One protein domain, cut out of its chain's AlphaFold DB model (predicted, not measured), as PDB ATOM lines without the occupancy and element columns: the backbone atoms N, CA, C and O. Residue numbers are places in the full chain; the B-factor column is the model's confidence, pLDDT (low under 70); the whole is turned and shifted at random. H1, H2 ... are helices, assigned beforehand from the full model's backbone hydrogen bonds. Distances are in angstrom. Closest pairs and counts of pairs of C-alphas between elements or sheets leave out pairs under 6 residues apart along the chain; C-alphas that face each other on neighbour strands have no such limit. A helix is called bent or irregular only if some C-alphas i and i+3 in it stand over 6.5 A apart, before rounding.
ATOM      1  N   THR A   6      -6.141   1.024  -2.665       82.25
ATOM      2  CA  THR A   6      -6.328  -0.428  -2.755       82.25
ATOM      3  C   THR A   6      -5.771  -1.149  -1.533       82.25
ATOM      4  O   THR A   6      -6.475  -1.966  -0.947       82.25
ATOM      5  N   GLU A   7      -4.548  -0.823  -1.112       82.88
ATOM      6  CA  GLU A   7      -3.928  -1.415   0.082       82.88
ATOM      7  C   GLU A   7      -4.712  -1.056   1.346       82.88
ATOM      8  O   GLU A   7      -5.001  -1.922   2.170       82.88
ATOM      9  N   LEU A   8      -5.131   0.205   1.469       84.75
ATOM     10  CA  LEU A   8      -5.943   0.667   2.590       84.75
ATOM     11  C   LEU A   8      -7.297  -0.056   2.648       84.75
ATOM     12  O   LEU A   8      -7.720  -0.496   3.717       84.75
ATOM     13  N   MET A   9      -7.968  -0.222   1.505       84.19
ATOM     14  CA  MET A   9      -9.222  -0.972   1.422       84.19
ATOM     15  C   MET A   9      -9.026  -2.454   1.738       84.19
ATOM     16  O   MET A   9      -9.850  -3.033   2.443       84.19
ATOM     17  N   GLN A  10      -7.940  -3.069   1.270       82.69
ATOM     18  CA  GLN A  10      -7.618  -4.460   1.578       82.69
ATOM     19  C   GLN A  10      -7.402  -4.665   3.083       82.69
ATOM     20  O   GLN A  10      -7.968  -5.594   3.657       82.69
ATOM     21  N   GLU A  11      -6.651  -3.778   3.740       85.38
ATOM     22  CA  GLU A  11      -6.442  -3.813   5.192       85.38
ATOM     23  C   GLU A  11      -7.752  -3.641   5.968       85.38
ATOM     24  O   GLU A  11      -8.013  -4.368   6.931       85.38
ATOM     25  N   ILE A  12      -8.591  -2.691   5.544       87.75
ATOM     26  CA  ILE A  12      -9.908  -2.445   6.133       87.75
ATOM     27  C   ILE A  12     -10.792  -3.691   6.020       87.75
ATOM     28  O   ILE A  12     -11.367  -4.114   7.021       87.75
ATOM     29  N   LEU A  13     -10.892  -4.279   4.825       85.25
ATOM     30  CA  LEU A  13     -11.727  -5.454   4.576       85.25
ATOM     31  C   LEU A  13     -11.230  -6.671   5.356       85.25
ATOM     32  O   LEU A  13     -12.036  -7.395   5.936       85.25
ATOM     33  N   PHE A  14      -9.912  -6.879   5.408       87.25
ATOM     34  CA  PHE A  14      -9.326  -7.996   6.140       87.25
ATOM     35  C   PHE A  14      -9.554  -7.869   7.649       87.25
ATOM     36  O   PHE A  14      -9.986  -8.826   8.287       87.25
ATOM     37  N   SER A  15      -9.350  -6.671   8.206       87.75
ATOM     38  CA  SER A  15      -9.639  -6.397   9.620       87.75
ATOM     39  C   SER A  15     -11.122  -6.630   9.928       87.75
ATOM     40  O   SER A  15     -11.458  -7.359  10.856       87.75
ATOM     41  N   ALA A  16     -12.013  -6.098   9.083       88.69
ATOM     42  CA  ALA A  16     -13.453  -6.233   9.270       88.69
ATOM     43  C   ALA A  16     -13.930  -7.694   9.216       88.69
ATOM     44  O   ALA A  16     -14.852  -8.073   9.942       88.69
ATOM     45  N   PHE A  17     -13.309  -8.512   8.364       87.62
ATOM     46  CA  PHE A  17     -13.584  -9.943   8.278       87.62
ATOM     47  C   PHE A  17     -13.183 -10.675   9.562       87.62
ATOM     48  O   PHE A  17     -13.989 -11.437  10.093       87.62
ATOM     49  N   LEU A  18     -11.977 -10.425  10.085       88.69
ATOM     50  CA  LEU A  18     -11.508 -11.054  11.324       88.69
ATOM     51  C   LEU A  18     -12.416 -10.711  12.509       88.69
ATOM     52  O   LEU A  18     -12.867 -11.612  13.215       88.69
ATOM     53  N   ASP A  19     -12.778  -9.439  12.652       88.12
ATOM     54  CA  ASP A  19     -13.697  -8.985  13.699       88.12
ATOM     55  C   ASP A  19     -15.085  -9.638  13.573       88.12
ATOM     56  O   ASP A  19     -15.714  -9.979  14.573       88.12
ATOM     57  N   SER A  20     -15.564  -9.863  12.344       86.25
ATOM     58  CA  SER A  20     -16.840 -10.554  12.103       86.25
ATOM     59  C   SER A  20     -16.772 -12.034  12.502       86.25
ATOM     60  O   SER A  20     -17.740 -12.575  13.036       86.25
ATOM     61  N   VAL A  21     -15.628 -12.693  12.279       86.81
ATOM     62  CA  VAL A  21     -15.390 -14.079  12.715       86.81
ATOM     63  C   VAL A  21     -15.345 -14.171  14.239       86.81
ATOM     64  O   VAL A  21     -15.926 -15.092  14.815       86.81
ATOM     65  N   ASP A  22     -14.690 -13.227  14.910       88.75
ATOM     66  CA  ASP A  22     -14.636 -13.215  16.372       88.75
ATOM     67  C   ASP A  22     -15.998 -12.882  16.992       88.75
ATOM     68  O   ASP A  22     -16.403 -13.531  17.960       88.75
ATOM     69  N   ALA A  23     -16.769 -11.985  16.375       88.06
ATOM     70  CA  ALA A  23     -18.158 -11.737  16.752       88.06
ATOM     71  C   ALA A  23     -19.042 -12.984  16.581       88.06
ATOM     72  O   ALA A  23     -19.869 -13.273  17.445       88.06
ATOM     73  N   LEU A  24     -18.836 -13.772  15.521       85.75
ATOM     74  CA  LEU A  24     -19.565 -15.024  15.303       85.75
ATOM     75  C   LEU A  24     -19.248 -16.065  16.390       85.75
ATOM     76  O   LEU A  24     -20.151 -16.727  16.909       85.75
ATOM     77  N   LYS A  25     -17.973 -16.190  16.781       85.38
ATOM     78  CA  LYS A  25     -17.566 -17.054  17.904       85.38
ATOM     79  C   LYS A  25     -18.188 -16.590  19.222       85.38
ATOM     80  O   LYS A  25     -18.665 -17.427  19.988       85.38
ATOM     81  N   ALA A  26     -18.195 -15.279  19.470       85.88
ATOM     82  CA  ALA A  26     -18.779 -14.689  20.669       85.88
ATOM     83  C   ALA A  26     -20.298 -14.918  20.736       85.88
ATOM     84  O   ALA A  26     -20.789 -15.414  21.747       85.88
ATOM     85  N   GLY A  27     -21.027 -14.671  19.641       82.31
ATOM     86  CA  GLY A  27     -22.472 -14.923  19.545       82.31
ATOM     87  C   GLY A  27     -22.842 -16.405  19.695       82.31
ATOM     88  O   GLY A  27     -23.925 -16.746  20.165       82.31
ATOM     89  N   SER A  28     -21.905 -17.308  19.396       84.62
ATOM     90  CA  SER A  28     -22.063 -18.748  19.635       84.62
ATOM     91  C   SER A  28     -21.885 -19.152  21.108       84.62
ATOM     92  O   SER A  28     -22.022 -20.332  21.428       84.62
ATOM     93  N   ASN A  29     -21.560 -18.217  22.013       81.88
ATOM     94  CA  ASN A  29     -21.307 -18.451  23.445       81.88
ATOM     95  C   ASN A  29     -20.284 -19.570  23.725       81.88
ATOM     96  O   ASN A  29     -20.392 -20.300  24.709       81.88
ATOM     97  N   GLY A  30     -19.308 -19.756  22.829       76.69
ATOM     98  CA  GLY A  30     -18.311 -20.825  22.938       76.69
ATOM     99  C   GLY A  30     -18.855 -22.242  22.712       76.69
ATOM    100  O   GLY A  30     -18.114 -23.202  22.904       76.69
ATOM    101  N   LEU A  31     -20.116 -22.395  22.288       84.12
ATOM    102  CA  LEU A  31     -20.733 -23.686  21.991       84.12
ATOM    103  C   LEU A  31     -20.469 -24.072  20.524       84.12
ATOM    104  O   LEU A  31     -21.050 -23.462  19.622       84.12
ATOM    105  N   PRO A  32     -19.659 -25.117  20.248       82.44
ATOM    106  CA  PRO A  32     -19.296 -25.488  18.877       82.44
ATOM    107  C   PRO A  32     -20.505 -25.836  18.004       82.44
ATOM    108  O   PRO A  32     -20.536 -25.504  16.825       82.44
ATOM    109  N   ASN A  33     -21.537 -26.451  18.586       85.19
ATOM    110  CA  ASN A  33     -22.755 -26.809  17.856       85.19
ATOM    111  C   ASN A  33     -23.557 -25.582  17.413       85.19
ATOM    112  O   ASN A  33     -24.124 -25.593  16.323       85.19
ATOM    113  N   LEU A  34     -23.599 -24.528  18.236       82.19
ATOM    114  CA  LEU A  34     -24.229 -23.272  17.835       82.19
ATOM    115  C   LEU A  34     -23.412 -22.609  16.733       82.19
ATOM    116  O   LEU A  34     -23.985 -22.219  15.728       82.19
ATOM    117  N   LEU A  35     -22.085 -22.603  16.851       83.69
ATOM    118  CA  LEU A  35     -21.204 -22.053  15.820       83.69
ATOM    119  C   LEU A  35     -21.393 -22.749  14.467       83.69
ATOM    120  O   LEU A  35     -21.546 -22.089  13.443       83.69
ATOM    121  N   VAL A  36     -21.431 -24.082  14.452       84.25
ATOM    122  CA  VAL A  36     -21.683 -24.857  13.228       84.25
ATOM    123  C   VAL A  36     -23.080 -24.572  12.675       84.25
ATOM    124  O   VAL A  36     -23.249 -24.481  11.461       84.25
ATOM    125  N   ARG A  37     -24.085 -24.387  13.537       84.75
ATOM    126  CA  ARG A  37     -25.435 -23.998  13.111       84.75
ATOM    127  C   ARG A  37     -25.445 -22.616  12.457       84.75
ATOM    128  O   ARG A  37     -26.006 -22.487  11.375       84.75
ATOM    129  N   GLU A  38     -24.816 -21.623  13.083       81.69
ATOM    130  CA  GLU A  38     -24.741 -20.250  12.569       81.69
ATOM    131  C   GLU A  38     -23.885 -20.150  11.294       81.69
ATOM    132  O   GLU A  38     -24.163 -19.341  10.420       81.69
ATOM    133  N   LEU A  39     -22.863 -20.992  11.120       83.44
ATOM    134  CA  LEU A  39     -22.142 -21.071   9.844       83.44
ATOM    135  C   LEU A  39     -22.999 -21.685   8.735       83.44
ATOM    136  O   LEU A  39     -22.976 -21.207   7.605       83.44
ATOM    137  N   ASN A  40     -23.764 -22.730   9.048       84.06
ATOM    138  CA  ASN A  40     -24.629 -23.390   8.070       84.06
ATOM    139  C   ASN A  40     -25.849 -22.541   7.680       84.06
ATOM    140  O   ASN A  40     -26.417 -22.760   6.610       84.06
ATOM    141  N   SER A  41     -26.261 -21.586   8.520       81.69
ATOM    142  CA  SER A  41     -27.319 -20.630   8.176       81.69
ATOM    143  C   SER A  41     -26.840 -19.547   7.202       81.69
ATOM    144  O   SER A  41     -27.671 -18.919   6.544       81.69
ATOM    145  N   ILE A  42     -25.523 -19.358   7.042       82.31
ATOM    146  CA  ILE A  42     -24.947 -18.436   6.059       82.31
ATOM    147  C   ILE A  42     -24.908 -19.120   4.686       82.31
ATOM    148  O   ILE A  42     -24.020 -19.904   4.356       82.31
ATOM    149  N   HIS A  43     -25.879 -18.784   3.846       82.19
ATOM    150  CA  HIS A  43     -25.975 -19.164   2.445       82.19
ATOM    151  C   HIS A  43     -25.886 -17.933   1.533       82.19
ATOM    152  O   HIS A  43     -25.937 -16.784   1.958       82.19
ATOM    153  N   ARG A  44     -25.810 -18.158   0.217       79.19
ATOM    154  CA  ARG A  44     -25.674 -17.089  -0.795       79.19
ATOM    155  C   ARG A  44     -26.776 -16.014  -0.759       79.19
ATOM    156  O   ARG A  44     -26.579 -14.932  -1.299       79.19
ATOM    157  N   ASN A  45     -27.917 -16.324  -0.148       79.38
ATOM    158  CA  ASN A  45     -29.073 -15.427  -0.052       79.38
ATOM    159  C   ASN A  45     -29.302 -14.914   1.378       79.38
ATOM    160  O   ASN A  45     -30.322 -14.281   1.619       79.38
ATOM    161  N   THR A  46     -28.399 -15.209   2.315       84.81
ATOM    162  CA  THR A  46     -28.442 -14.658   3.671       84.81
ATOM    163  C   THR A  46     -28.268 -13.154   3.574       84.81
ATOM    164  O   THR A  46     -27.332 -12.651   2.945       84.81
ATOM    165  N   THR A  47     -29.196 -12.428   4.173       86.31
ATOM    166  CA  THR A  47     -29.147 -10.977   4.256       86.31
ATOM    167  C   THR A  47     -28.461 -10.551   5.547       86.31
ATOM    168  O   THR A  47     -28.287 -11.333   6.478       86.31
ATOM    169  N   PHE A  48     -28.090  -9.273   5.634       83.44
ATOM    170  CA  PHE A  48     -27.524  -8.707   6.858       83.44
ATOM    171  C   PHE A  48     -28.424  -8.923   8.090       83.44
ATOM    172  O   PHE A  48     -27.917  -9.106   9.191       83.44
ATOM    173  N   ALA A  49     -29.747  -8.942   7.899       85.31
ATOM    174  CA  ALA A  49     -30.717  -9.131   8.975       85.31
ATOM    175  C   ALA A  49     -30.760 -10.569   9.519       85.31
ATOM    176  O   ALA A  49     -31.188 -10.764  10.654       85.31
ATOM    177  N   ASP A  50     -30.306 -11.551   8.737       83.50
ATOM    178  CA  ASP A  50     -30.305 -12.968   9.117       83.50
ATOM    179  C   ASP A  50     -29.069 -13.350   9.949       83.50
ATOM    180  O   ASP A  50     -28.968 -14.470  10.447       83.50
ATOM    181  N   LEU A  51     -28.110 -12.430  10.091       85.12
ATOM    182  CA  LEU A  51     -26.898 -12.648  10.874       85.12
ATOM    183  C   LEU A  51     -27.177 -12.503  12.379       85.12
ATOM    184  O   LEU A  51     -28.041 -11.711  12.766       85.12
ATOM    185  N   PRO A  52     -26.402 -13.168  13.251       85.56
ATOM    186  CA  PRO A  52     -26.436 -12.907  14.687       85.56
ATOM    187  C   PRO A  52     -26.201 -11.426  14.999       85.56
ATOM    188  O   PRO A  52     -25.416 -10.753  14.323       85.56
ATOM    189  N   LYS A  53     -26.866 -10.913  16.039       85.94
ATOM    190  CA  LYS A  53     -26.832  -9.486  16.396       85.94
ATOM    191  C   LYS A  53     -25.403  -8.998  16.643       85.94
ATOM    192  O   LYS A  53     -25.032  -7.914  16.209       85.94
ATOM    193  N   GLU A  54     -24.588  -9.835  17.265       85.62
ATOM    194  CA  GLU A  54     -23.182  -9.578  17.562       85.62
ATOM    195  C   GLU A  54     -22.377  -9.349  16.274       85.62
ATOM    196  O   GLU A  54     -21.557  -8.434  16.195       85.62
ATOM    197  N   VAL A  55     -22.651 -10.143  15.234       84.75
ATOM    198  CA  VAL A  55     -22.010 -10.019  13.917       84.75
ATOM    199  C   VAL A  55     -22.499  -8.760  13.199       84.75
ATOM    200  O   VAL A  55     -21.694  -8.036  12.611       84.75
ATOM    201  N   GLN A  56     -23.796  -8.455  13.280       87.19
ATOM    202  CA  GLN A  56     -24.352  -7.217  12.728       87.19
ATOM    203  C   GLN A  56     -23.673  -5.976  13.333       87.19
ATOM    204  O   GLN A  56     -23.220  -5.088  12.603       87.19
ATOM    205  N   ASP A  57     -23.549  -5.933  14.660       87.88
ATOM    206  CA  ASP A  57     -22.945  -4.814  15.387       87.88
ATOM    207  C   ASP A  57     -21.448  -4.654  15.065       87.88
ATOM    208  O   ASP A  57     -20.967  -3.526  14.876       87.88
ATOM    209  N   ALA A  58     -20.718  -5.767  14.922       88.38
ATOM    210  CA  ALA A  58     -19.319  -5.764  14.497       88.38
ATOM    211  C   ALA A  58     -19.157  -5.175  13.087       88.38
ATOM    212  O   ALA A  58     -18.372  -4.246  12.883       88.38
ATOM    213  N   ILE A  59     -19.965  -5.627  12.124       87.00
ATOM    214  CA  ILE A  59     -19.944  -5.108  10.750       87.00
ATOM    215  C   ILE A  59     -20.243  -3.600  10.730       87.00
ATOM    216  O   ILE A  59     -19.510  -2.840  10.097       87.00
ATOM    217  N   LEU A  60     -21.266  -3.126  11.452       87.81
ATOM    218  CA  LEU A  60     -21.608  -1.695  11.505       87.81
ATOM    219  C   LEU A  60     -20.497  -0.840  12.120       87.81
ATOM    220  O   LEU A  60     -20.294   0.314  11.727       87.81
ATOM    221  N   THR A  61     -19.798  -1.375  13.116       89.12
ATOM    222  CA  THR A  61     -18.648  -0.715  13.742       89.12
ATOM    223  C   THR A  61     -17.488  -0.621  12.757       89.12
ATOM    224  O   THR A  61     -16.921   0.459  12.562       89.12
ATOM    225  N   ASN A  62     -17.215  -1.708  12.042       88.62
ATOM    226  CA  ASN A  62     -16.139  -1.783  11.063       88.62
ATOM    227  C   ASN A  62     -16.378  -0.899   9.848       88.62
ATOM    228  O   ASN A  62     -15.453  -0.227   9.401       88.62
ATOM    229  N   VAL A  63     -17.615  -0.803   9.359       88.00
ATOM    230  CA  VAL A  63     -17.982   0.108   8.266       88.00
ATOM    231  C   VAL A  63     -17.767   1.570   8.670       88.00
ATOM    232  O   VAL A  63     -17.180   2.350   7.921       88.00
ATOM    233  N   ARG A  64     -18.172   1.959   9.885       86.19
ATOM    234  CA  ARG A  64     -17.923   3.317  10.400       86.19
ATOM    235  C   ARG A  64     -16.427   3.601  10.558       86.19
ATOM    236  O   ARG A  64     -15.950   4.671  10.165       86.19
ATOM    237  N   GLY A  65     -15.677   2.635  11.088       86.38
ATOM    238  CA  GLY A  65     -14.223   2.714  11.219       86.38
ATOM    239  C   GLY A  65     -13.513   2.825   9.867       86.38
ATOM    240  O   GLY A  65     -12.621   3.657   9.712       86.38
ATOM    241  N   ALA A  66     -13.952   2.049   8.875       86.44
ATOM    242  CA  ALA A  66     -13.462   2.067   7.501       86.44
ATOM    243  C   ALA A  66     -13.589   3.455   6.869       86.44
ATOM    244  O   ALA A  66     -12.598   4.019   6.408       86.44
ATOM    245  N   PHE A  67     -14.789   4.041   6.909       84.94
ATOM    246  CA  PHE A  67     -15.018   5.378   6.364       84.94
ATOM    247  C   PHE A  67     -14.211   6.446   7.095       84.94
ATOM    248  O   PHE A  67     -13.635   7.324   6.459       84.94
ATOM    249  N   THR A  68     -14.082   6.332   8.417       85.88
ATOM    250  CA  THR A  68     -13.238   7.244   9.197       85.88
ATOM    251  C   THR A  68     -11.764   7.145   8.787       85.88
ATOM    252  O   THR A  68     -11.091   8.168   8.691       85.88
ATOM    253  N   LYS A  69     -11.248   5.936   8.523       85.31
ATOM    254  CA  LYS A  69      -9.872   5.725   8.042       85.31
ATOM    255  C   LYS A  69      -9.670   6.304   6.640       85.31
ATOM    256  O   LYS A  69      -8.705   7.026   6.429       85.31
ATOM    257  N   LEU A  70     -10.603   6.064   5.720       85.69
ATOM    258  CA  LEU A  70     -10.552   6.617   4.362       85.69
ATOM    259  C   LEU A  70     -10.538   8.152   4.365       85.69
ATOM    260  O   LEU A  70      -9.703   8.754   3.697       85.69
ATOM    261  N   LEU A  71     -11.402   8.779   5.170       85.38
ATOM    262  CA  LEU A  71     -11.453  10.238   5.302       85.38
ATOM    263  C   LEU A  71     -10.150  10.818   5.872       85.38
ATOM    264  O   LEU A  71      -9.702  11.869   5.419       85.38
ATOM    265  N   LYS A  72      -9.520  10.138   6.841       85.88
ATOM    266  CA  LYS A  72      -8.229  10.558   7.420       85.88
ATOM    267  C   LYS A  72      -7.085  10.520   6.410       85.88
ATOM    268  O   LYS A  72      -6.223  11.389   6.448       85.88
ATOM    269  N   GLU A  73      -7.100   9.544   5.511       84.94
ATOM    270  CA  GLU A  73      -6.111   9.398   4.435       84.94
ATOM    271  C   GLU A  73      -6.398  10.335   3.241       84.94
ATOM    272  O   GLU A  73      -5.701  10.298   2.231       84.94
ATOM    273  N   GLY A  74      -7.412  11.206   3.351       82.31
ATOM    274  CA  GLY A  74      -7.747  12.217   2.346       82.31
ATOM    275  C   GLY A  74      -8.654  11.720   1.219       82.31
ATOM    276  O   GLY A  74      -8.877  12.449   0.252       82.31
TER     277      GLY A  74
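What this domain is: This is residues 6 to 74 of the 128 residues of an uncharacterized protein of Sphingomonas xinjiangensis (UniProt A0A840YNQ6). Two long helices, H1 and H3, run side by side in opposite directions and make the length of an elongated domain. The short helix H2 sits at one end of this pair, where H1 ends and H3 begins, at a steep angle to H1, and a long loop, residues 42 to 52, leads from H2 back to the start of H3. The printed part has 69 residues with three named helices, in the order H1, H2, H3 along the chain, and no named strand; its class is all helix. It is only just loose, close to compact, with a radius of gyration of the C-alphas of 13.6 A, and the C-alphas span 44 by 25 by 18 A.

How they stand to each other: The longest helix is H1, residues 6 to 27. It touches H3, residues 53 to 72, with 22 pairs of C-alphas within 8 A. The closest C-alphas of the two are those of Ala 23 and Val 55, 5.1 A apart, and their centres are 9.5 A apart. Their lines stand at a shallow tilt of 21 degrees, and they run opposite ways. H2, residues 32 to 41, only just touches H1, with 3 pairs of C-alphas within 8 A. H1 touches H2 with residues 24 to 25 alone, and the closest C-alphas of the two are those of Lys 25 and Leu 35, 6.5 A apart. H1 and H2 stand at a steep tilt of 54 degrees and run opposite ways, their centres 18.9 A apart. H2 and H3 are apart. In H1, H2 and H3 every pair of O of residue i and N of residue i+4 is within hydrogen-bond range.

Where its parts are: H1 begins with C-alpha 6 at (-6.328, -0.428, -2.755) and ends with C-alpha 27 at (-22.472, -14.923, 19.545), 31.1 A from first to last C-alpha. H3 measures 28.8 A, from C-alpha 53 at (-26.832, -9.486, 16.396) to C-alpha 72 at (-8.229, 10.558, 7.420). H2, from Pro 32 to Ser 41, is 14.2 A long. None of the three helices is bent or irregular.

The domain as a whole: The two C-alphas farthest apart are those of Asn 33, in H2, and Gly 74, the last printed residue, at 44.6 A. The C-alphas of Thr 6 and Gly 74, the first and last printed residues, are 13.7 A apart. The link from H1 to H2, with 4 residues, is tight, and the link from H2 to H3, with 11 residues, is long. The printed part has no cut. The mean pLDDT of the printed part is 85.1, and no printed residue is under 70.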